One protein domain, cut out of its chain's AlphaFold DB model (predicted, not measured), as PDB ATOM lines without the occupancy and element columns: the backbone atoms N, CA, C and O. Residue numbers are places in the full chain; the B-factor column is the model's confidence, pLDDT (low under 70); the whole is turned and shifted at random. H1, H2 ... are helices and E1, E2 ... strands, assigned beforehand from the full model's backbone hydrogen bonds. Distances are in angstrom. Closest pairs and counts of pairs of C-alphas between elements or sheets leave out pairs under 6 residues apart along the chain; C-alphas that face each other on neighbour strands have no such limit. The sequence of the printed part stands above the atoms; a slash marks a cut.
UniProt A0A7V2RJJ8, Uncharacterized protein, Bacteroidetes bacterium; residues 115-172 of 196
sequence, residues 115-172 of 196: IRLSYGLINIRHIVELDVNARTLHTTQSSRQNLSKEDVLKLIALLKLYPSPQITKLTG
ATOM      1  N   ILE A 115     -42.588  -1.217 -15.758       73.12
ATOM      2  CA  ILE A 115     -44.022  -1.417 -15.940       73.12
ATOM      3  C   ILE A 115     -44.601  -1.859 -14.609       73.12
ATOM      4  O   ILE A 115     -44.125  -2.822 -14.007       73.12
ATOM      5  N   ARG A 116     -45.646  -1.171 -14.158       78.25
ATOM      6  CA  ARG A 116     -46.421  -1.600 -12.999       78.25
ATOM      7  C   ARG A 116     -47.398  -2.697 -13.412       78.25
ATOM      8  O   ARG A 116     -48.314  -2.445 -14.193       78.25
ATOM      9  N   LEU A 117     -47.192  -3.889 -12.871       80.31
ATOM     10  CA  LEU A 117     -48.098  -5.034 -12.938       80.31
ATOM     11  C   LEU A 117     -48.821  -5.200 -11.597       80.31
ATOM     12  O   LEU A 117     -48.457  -4.553 -10.609       80.31
ATOM     13  N   SER A 118     -49.822  -6.078 -11.536       78.12
ATOM     14  CA  SER A 118     -50.610  -6.315 -10.318       78.12
ATOM     15  C   SER A 118     -49.761  -6.706  -9.101       78.12
ATOM     16  O   SER A 118     -50.144  -6.415  -7.973       78.12
ATOM     17  N   TYR A 119     -48.602  -7.328  -9.312       72.75
ATOM     18  CA  TYR A 119     -47.731  -7.835  -8.247       72.75
ATOM     19  C   TYR A 119     -46.439  -7.028  -8.048       72.75
ATOM     20  O   TYR A 119     -45.636  -7.376  -7.184       72.75
ATOM     21  N   GLY A 120     -46.201  -5.968  -8.826       79.69
ATOM     22  CA  GLY A 120     -44.999  -5.150  -8.658       79.69
ATOM     23  C   GLY A 120     -44.546  -4.397  -9.903       79.69
ATOM     24  O   GLY A 120     -45.235  -4.343 -10.918       79.69
ATOM     25  N   LEU A 121     -43.366  -3.784  -9.806       81.56
ATOM     26  CA  LEU A 121     -42.710  -3.080 -10.907       81.56
ATOM     27  C   LEU A 121     -41.713  -4.005 -11.604       81.56
ATOM     28  O   LEU A 121     -40.848  -4.586 -10.952       81.56
ATOM     29  N   ILE A 122     -41.794  -4.093 -12.931       75.50
ATOM     30  CA  ILE A 122     -40.890  -4.910 -13.747       75.50
ATOM     31  C   ILE A 122     -40.197  -4.057 -14.778       75.50
ATOM     32  O   ILE A 122     -40.832  -3.335 -15.534       75.50
ATOM     33  N   ASN A 123     -38.881  -4.189 -14.851       78.75
ATOM     34  CA  ASN A 123     -38.106  -3.519 -15.874       78.75
ATOM     35  C   ASN A 123     -38.136  -4.317 -17.190       78.75
ATOM     36  O   ASN A 123     -37.749  -5.487 -17.224       78.75
ATOM     37  N   ILE A 124     -38.565  -3.664 -18.276       72.75
ATOM     38  CA  ILE A 124     -38.772  -4.269 -19.605       72.75
ATOM     39  C   ILE A 124     -37.515  -4.969 -20.127       72.75
ATOM     40  O   ILE A 124     -37.607  -6.007 -20.779       72.75
ATOM     41  N   ARG A 125     -36.324  -4.441 -19.820       69.50
ATOM     42  CA  ARG A 125     -35.060  -5.027 -20.291       69.50
ATOM     43  C   ARG A 125     -34.781  -6.401 -19.707       69.50
ATOM     44  O   ARG A 125     -34.008  -7.148 -20.285       69.50
ATOM     45  N   HIS A 126     -35.382  -6.720 -18.567       74.50
ATOM     46  CA  HIS A 126     -35.200  -8.011 -17.928       74.50
ATOM     47  C   HIS A 126     -36.203  -9.050 -18.420       74.50
ATOM     48  O   HIS A 126     -36.060 -10.202 -18.031       74.50
ATOM     49  N   ILE A 127     -37.170  -8.694 -19.271       76.19
ATOM     50  CA  ILE A 127     -38.123  -9.642 -19.852       76.19
ATOM     51  C   ILE A 127     -37.416 -10.484 -20.915       76.19
ATOM     52  O   ILE A 127     -36.908  -9.958 -21.904       76.19
ATOM     53  N   VAL A 128     -37.405 -11.798 -20.701       75.50
ATOM     54  CA  VAL A 128     -36.810 -12.789 -21.610       75.50
ATOM     55  C   VAL A 128     -37.878 -13.364 -22.532       75.50
ATOM     56  O   VAL A 128     -37.672 -13.486 -23.741       75.50
ATOM     57  N   GLU A 129     -39.029 -13.704 -21.954       79.38
ATOM     58  CA  GLU A 129     -40.136 -14.350 -22.650       79.38
ATOM     59  C   GLU A 129     -41.464 -13.931 -22.022       79.38
ATOM     60  O   GLU A 129     -41.594 -13.838 -20.798       79.38
ATOM     61  N   LEU A 130     -42.451 -13.681 -22.880       80.69
ATOM     62  CA  LEU A 130     -43.841 -13.473 -22.500       80.69
ATOM     63  C   LEU A 130     -44.691 -14.466 -23.292       80.69
ATOM     64  O   LEU A 130     -44.827 -14.342 -24.511       80.69
ATOM     65  N   ASP A 131     -45.279 -15.425 -22.585       80.75
ATOM     66  CA  ASP A 131     -46.260 -16.347 -23.143       80.75
ATOM     67  C   ASP A 131     -47.657 -15.771 -22.914       80.75
ATOM     68  O   ASP A 131     -48.170 -15.741 -21.790       80.75
ATOM     69  N   VAL A 132     -48.267 -15.293 -23.996       79.88
ATOM     70  CA  VAL A 132     -49.580 -14.638 -23.971       79.88
ATOM     71  C   VAL A 132     -50.692 -15.639 -23.652       79.88
ATOM     72  O   VAL A 132     -51.664 -15.288 -22.980       79.88
ATOM     73  N   ASN A 133     -50.536 -16.890 -24.091       74.94
ATOM     74  CA  ASN A 133     -51.547 -17.934 -23.950       74.94
ATOM     75  C   ASN A 133     -51.516 -18.543 -22.549       74.94
ATOM     76  O   ASN A 133     -52.549 -18.609 -21.884       74.94
ATOM     77  N   ALA A 134     -50.324 -18.918 -22.073       78.69
ATOM     78  CA  ALA A 134     -50.143 -19.405 -20.707       78.69
ATOM     79  C   ALA A 134     -50.185 -18.275 -19.665       78.69
ATOM     80  O   ALA A 134     -50.191 -18.552 -18.470       78.69
ATOM     81  N   ARG A 135     -50.208 -17.006 -20.106       82.06
ATOM     82  CA  ARG A 135     -50.126 -15.799 -19.268       82.06
ATOM     83  C   ARG A 135     -48.936 -15.866 -18.327       82.06
ATOM     84  O   ARG A 135     -49.070 -15.635 -17.132       82.06
ATOM     85  N   THR A 136     -47.773 -16.215 -18.860       82.19
ATOM     86  CA  THR A 136     -46.560 -16.321 -18.049       82.19
ATOM     87  C   THR A 136     -45.493 -15.363 -18.525       82.19
ATOM     88  O   THR A 136     -45.287 -15.183 -19.723       82.19
ATOM     89  N   LEU A 137     -44.805 -14.758 -17.566       84.38
ATOM     90  CA  LEU A 137     -43.657 -13.899 -17.782       84.38
ATOM     91  C   LEU A 137     -42.410 -14.589 -17.260       84.38
ATOM     92  O   LEU A 137     -42.378 -15.054 -16.121       84.38
ATOM     93  N   HIS A 138     -41.366 -14.601 -18.070       80.69
ATOM     94  CA  HIS A 138     -40.045 -15.012 -17.644       80.69
ATOM     95  C   HIS A 138     -39.107 -13.812 -17.699       80.69
ATOM     96  O   HIS A 138     -39.001 -13.135 -18.729       80.69
ATOM     97  N   THR A 139     -38.426 -13.544 -16.584       79.25
ATOM     98  CA  THR A 139     -37.439 -12.468 -16.503       79.25
ATOM     99  C   THR A 139     -36.054 -13.032 -16.211       79.25
ATOM    100  O   THR A 139     -35.907 -14.104 -15.641       79.25
ATOM    101  N   THR A 140     -35.010 -12.291 -16.567       71.81
ATOM    102  CA  THR A 140     -33.612 -12.653 -16.279       71.81
ATOM    103  C   THR A 140     -33.294 -12.723 -14.781       71.81
ATOM    104  O   THR A 140     -32.241 -13.238 -14.417       71.81
ATOM    105  N   GLN A 141     -34.154 -12.177 -13.915       67.88
ATOM    106  CA  GLN A 141     -33.909 -12.045 -12.474       67.88
ATOM    107  C   GLN A 141     -34.849 -12.893 -11.616       67.88
ATOM    108  O   GLN A 141     -34.638 -12.990 -10.409       67.88
ATOM    109  N   SER A 142     -35.887 -13.490 -12.198       64.88
ATOM    110  CA  SER A 142     -36.911 -14.209 -11.449       64.88
ATOM    111  C   SER A 142     -37.366 -15.463 -12.179       64.88
ATOM    112  O   SER A 142     -37.351 -15.532 -13.405       64.88
ATOM    113  N   SER A 143     -37.870 -16.422 -11.407       71.88
ATOM    114  CA  SER A 143     -38.619 -17.571 -11.909       71.88
ATOM    115  C   SER A 143     -39.790 -17.136 -12.802       71.88
ATOM    116  O   SER A 143     -40.236 -15.984 -12.756       71.88
ATOM    117  N   ARG A 144     -40.321 -18.083 -13.585       77.19
ATOM    118  CA  ARG A 144     -41.548 -17.909 -14.373       77.19
ATOM    119  C   ARG A 144     -42.700 -17.471 -13.461       77.19
ATOM    120  O   ARG A 144     -42.966 -18.120 -12.453       77.19
ATOM    121  N   GLN A 145     -43.371 -16.382 -13.818       81.56
ATOM    122  CA  GLN A 145     -44.466 -15.789 -13.051       81.56
ATOM    123  C   GLN A 145     -45.763 -15.825 -13.848       81.56
ATOM    124  O   GLN A 145     -45.754 -15.572 -15.049       81.56
ATOM    125  N   ASN A 146     -46.874 -16.106 -13.172       84.31
ATOM    126  CA  ASN A 146     -48.203 -16.014 -13.767       84.31
ATOM    127  C   ASN A 146     -48.670 -14.554 -13.771       84.31
ATOM    128  O   ASN A 146     -48.484 -13.826 -12.799       84.31
ATOM    129  N   LEU A 147     -49.303 -14.145 -14.863       84.06
ATOM    130  CA  LEU A 147     -49.800 -12.802 -15.099       84.06
ATOM    131  C   LEU A 147     -51.327 -12.780 -15.115       84.06
ATOM    132  O   LEU A 147     -51.992 -13.707 -15.591       84.06
ATOM    133  N   SER A 148     -51.891 -11.657 -14.675       87.25
ATOM    134  CA  SER A 148     -53.294 -11.352 -14.933       87.25
ATOM    135  C   SER A 148     -53.517 -11.081 -16.431       87.25
ATOM    136  O   SER A 148     -52.600 -10.709 -17.166       87.25
ATOM    137  N   LYS A 149     -54.758 -11.242 -16.909       83.06
ATOM    138  CA  LYS A 149     -55.112 -10.931 -18.308       83.06
ATOM    139  C   LYS A 149     -54.829  -9.460 -18.650       83.06
ATOM    140  O   LYS A 149     -54.403  -9.160 -19.761       83.06
ATOM    141  N   GLU A 150     -55.043  -8.559 -17.697       83.00
ATOM    142  CA  GLU A 150     -54.784  -7.126 -17.850       83.00
ATOM    143  C   GLU A 150     -53.290  -6.820 -17.968       83.00
ATOM    144  O   GLU A 150     -52.886  -6.029 -18.819       83.00
ATOM    145  N   ASP A 151     -52.457  -7.482 -17.166       82.25
ATOM    146  CA  ASP A 151     -51.005  -7.304 -17.199       82.25
ATOM    147  C   ASP A 151     -50.397  -7.807 -18.508       82.25
ATOM    148  O   ASP A 151     -49.524  -7.150 -19.074       82.25
ATOM    149  N   VAL A 152     -50.914  -8.912 -19.053       82.12
ATOM    150  CA  VAL A 152     -50.525  -9.399 -20.385       82.12
ATOM    151  C   VAL A 152     -50.820  -8.348 -21.460       82.12
ATOM    152  O   VAL A 152     -49.964  -8.072 -22.299       82.12
ATOM    153  N   LEU A 153     -51.997  -7.715 -21.428       78.75
ATOM    154  CA  LEU A 153     -52.370  -6.685 -22.404       78.75
ATOM    155  C   LEU A 153     -51.501  -5.426 -22.280       78.75
ATOM    156  O   LEU A 153     -51.050  -4.896 -23.299       78.75
ATOM    157  N   LYS A 154     -51.213  -4.982 -21.049       79.25
ATOM    158  CA  LYS A 154     -50.295  -3.861 -20.781       79.25
ATOM    159  C   LYS A 154     -48.900  -4.146 -21.335       79.25
ATOM    160  O   LYS A 154     -48.322  -3.298 -22.013       79.25
ATOM    161  N   LEU A 155     -48.382  -5.350 -21.092       78.25
ATOM    162  CA  LEU A 155     -47.074  -5.770 -21.589       78.25
ATOM    163  C   LEU A 155     -47.047  -5.837 -23.117       78.25
ATOM    164  O   LEU A 155     -46.128  -5.296 -23.719       78.25
ATOM    165  N   ILE A 156     -48.064  -6.407 -23.765       78.62
ATOM    166  CA  ILE A 156     -48.144  -6.446 -25.234       78.62
ATOM    167  C   ILE A 156     -48.130  -5.036 -25.835       78.62
ATOM    168  O   ILE A 156     -47.399  -4.787 -26.793       78.62
ATOM    169  N   ALA A 157     -48.932  -4.114 -25.296       75.88
ATOM    170  CA  ALA A 157     -49.003  -2.744 -25.798       75.88
ATOM    171  C   ALA A 157     -47.644  -2.033 -25.696       75.88
ATOM    172  O   ALA A 157     -47.202  -1.396 -26.651       75.88
ATOM    173  N   LEU A 158     -46.950  -2.200 -24.570       71.50
ATOM    174  CA  LEU A 158     -45.659  -1.559 -24.322       71.50
ATOM    175  C   LEU A 158     -44.512  -2.199 -25.109       71.50
ATOM    176  O   LEU A 158     -43.664  -1.484 -25.635       71.50
ATOM    177  N   LEU A 159     -44.512  -3.524 -25.267       70.06
ATOM    178  CA  LEU A 159     -43.503  -4.239 -26.053       70.06
ATOM    179  C   LEU A 159     -43.590  -3.940 -27.555       70.06
ATOM    180  O   LEU A 159     -42.577  -4.011 -28.247       70.06
ATOM    181  N   LYS A 160     -44.769  -3.559 -28.063       67.88
ATOM    182  CA  LYS A 160     -44.921  -3.048 -29.436       67.88
ATOM    183  C   LYS A 160     -44.273  -1.678 -29.633       67.88
ATOM    184  O   LYS A 160     -43.739  -1.415 -30.703       67.88
ATOM    185  N   LEU A 161     -44.354  -0.811 -28.624       61.22
ATOM    186  CA  LEU A 161     -43.792   0.543 -28.667       61.22
ATOM    187  C   LEU A 161     -42.276   0.533 -28.435       61.22
ATOM    188  O   LEU A 161     -41.552   1.321 -29.038       61.22
ATOM    189  N   TYR A 162     -41.801  -0.386 -27.592       63.38
ATOM    190  CA  TYR A 162     -40.398  -0.512 -27.205       63.38
ATOM    191  C   TYR A 162     -39.934  -1.967 -27.350       63.38
ATOM    192  O   TYR A 162     -39.857  -2.698 -26.355       63.38
ATOM    193  N   PRO A 163     -39.623  -2.417 -28.578       57.75
ATOM    194  CA  PRO A 163     -39.128  -3.768 -28.800       57.75
ATOM    195  C   PRO A 163     -37.779  -3.949 -28.092       57.75
ATOM    196  O   PRO A 163     -36.785  -3.305 -28.430       57.75
ATOM    197  N   SER A 164     -37.738  -4.819 -27.080       56.62
ATOM    198  CA  SER A 164     -36.496  -5.149 -26.377       56.62
ATOM    199  C   SER A 164     -35.696  -6.179 -27.185       56.62
ATOM    200  O   SER A 164     -36.249  -7.215 -27.561       56.62
ATOM    201  N   PRO A 165     -34.387  -5.960 -27.410       51.34
ATOM    202  CA  PRO A 165     -33.545  -6.869 -28.189       51.34
ATOM    203  C   PRO A 165     -33.300  -8.222 -27.501       51.34
ATOM    204  O   PRO A 165     -32.764  -9.128 -28.129       51.34
ATOM    205  N   GLN A 166     -33.656  -8.361 -26.217       50.62
ATOM    206  CA  GLN A 166     -33.477  -9.595 -25.439       50.62
ATOM    207  C   GLN A 166     -34.713 -10.499 -25.423       50.62
ATOM    208  O   GLN A 166     -34.640 -11.622 -24.920       50.62
ATOM    209  N   ILE A 167     -35.844 -10.039 -25.966       55.22
ATOM    210  CA  ILE A 167     -37.059 -10.851 -26.000       55.22
ATOM    211  C   ILE A 167     -36.870 -11.923 -27.055       55.22
ATOM    212  O   ILE A 167     -36.899 -11.666 -28.256       55.22
ATOM    213  N   THR A 168     -36.641 -13.137 -26.572       45.16
ATOM    214  CA  THR A 168     -36.269 -14.256 -27.431       45.16
ATOM    215  C   THR A 168     -37.512 -14.867 -28.077       45.16
ATOM    216  O   THR A 168     -37.426 -15.377 -29.193       45.16
ATOM    217  N   LYS A 169     -38.685 -14.776 -27.425       52.41
ATOM    218  CA  LYS A 169     -39.972 -15.254 -27.955       52.41
ATOM    219  C   LYS A 169     -41.160 -14.438 -27.417       52.41
ATOM    220  O   LYS A 169     -41.337 -14.305 -26.209       52.41
ATOM    221  N   LEU A 170     -41.984 -13.921 -28.332       53.94
ATOM    222  CA  LEU A 170     -43.384 -13.556 -28.091       53.94
ATOM    223  C   LEU A 170     -44.229 -14.667 -28.712       53.94
ATOM    224  O   LEU A 170     -44.382 -14.714 -29.933       53.94
ATOM    225  N   THR A 171     -44.713 -15.604 -27.905       49.22
ATOM    226  CA  THR A 171     -45.483 -16.758 -28.391       49.22
ATOM    227  C   THR A 171     -46.968 -16.561 -28.104       49.22
ATOM    228  O   THR A 171     -47.367 -16.254 -26.982       49.22
ATOM    229  N   GLY A 172     -47.788 -16.721 -29.146       45.31
ATOM    230  CA  GLY A 172     -49.234 -16.491 -29.113       45.31
ATOM    231  C   GLY A 172     -49.676 -15.723 -30.355       45.31
ATOM    232  O   GLY A 172     -49.470 -14.517 -30.463       45.31
TER     233      GLY A 172
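What this domain is: This is residues 115 to 172 of the 196 residues of an uncharacterized protein of Bacteroidetes bacterium (UniProt A0A7V2RJJ8). A four-stranded sheet, E5 E4 E3 E6, forms a wall with one helix, H1, slantwise over one of its faces. A small two-stranded hairpin, E1 and E2, lies on the same side of the wall with E1 next to H1; the other face is bare. The printed part has 58 residues, with one named helix and six named strands in the order E1 E2 E3 E4 E5 H1 E6; the larger sheet is mixed, the smaller antiparallel, and the class is mixed, helices and strands. It is compact and rounded, with a radius of gyration of the C-alphas of 10.0 A and spans of 24 by 22 by 19 A.

How they stand to each other: In the larger sheet, E3, residues 127 to 131, E4, residues 136 to 139, and E5, residues 142 to 146, form a meander, each strand the antiparallel neighbour of the one before. E3 and E4 are a hairpin, with N 138 and O 129 2.8 A apart. E4 and E5 are a hairpin, with N 145 and O 137 2.8 A apart. E6, residues 169 to 171, is parallel to E3 at 16 degrees, with no backbone N and O within hydrogen-bond range across the pair; C-alphas 131 and 171 face each other at 5.3 A. H1, residues 149 to 161, is on this sheet at a height of 10.0 A, over E3 and only just over E4, on which 3 of its 13 C-alphas fall; it runs slantwise to the strands, at 53 degrees to E3 on the local plane. In H1, 8 of 9 O i to N i+4 pairs are within hydrogen-bond range. E5, H1 and E6 form a split strand-helix-strand unit, two strands running the same way with E4 and E3 between them, and its crossover is right-handed. E1, residues 115 to 117, and E2, residues 120 to 123, are an antiparallel hairpin, with N 115 and O 122 2.8 A apart. The closest C-alphas of E1 and H1 are those of Leu 117 and Asp 151, 5.6 A apart. E2 and H1 are apart.

Where its parts are: E3 is 11.0 A from first to last C-alpha, E4 10.0 A, E5 11.7 A and E6 5.7 A. H1 is 19.2 A long, from C-alpha 149 at (-55.112, -10.931, -18.308) to C-alpha 161 at (-43.792, 0.543, -28.667). E1 is 6.2 A and begins at C-alpha 115, (-44.022, -1.417, -15.940); E2 is 10.1 A.

The domain as a whole: The two C-alphas farthest apart are those of Ser 143 and Leu 161, at 25.2 A. The printed part has no cut and no long link; the link H1 to E6 is short, the others tight. The mean pLDDT of the printed part is 72.6; residue 125, residues 141 to 142 and residues 160 to 172 are under 70.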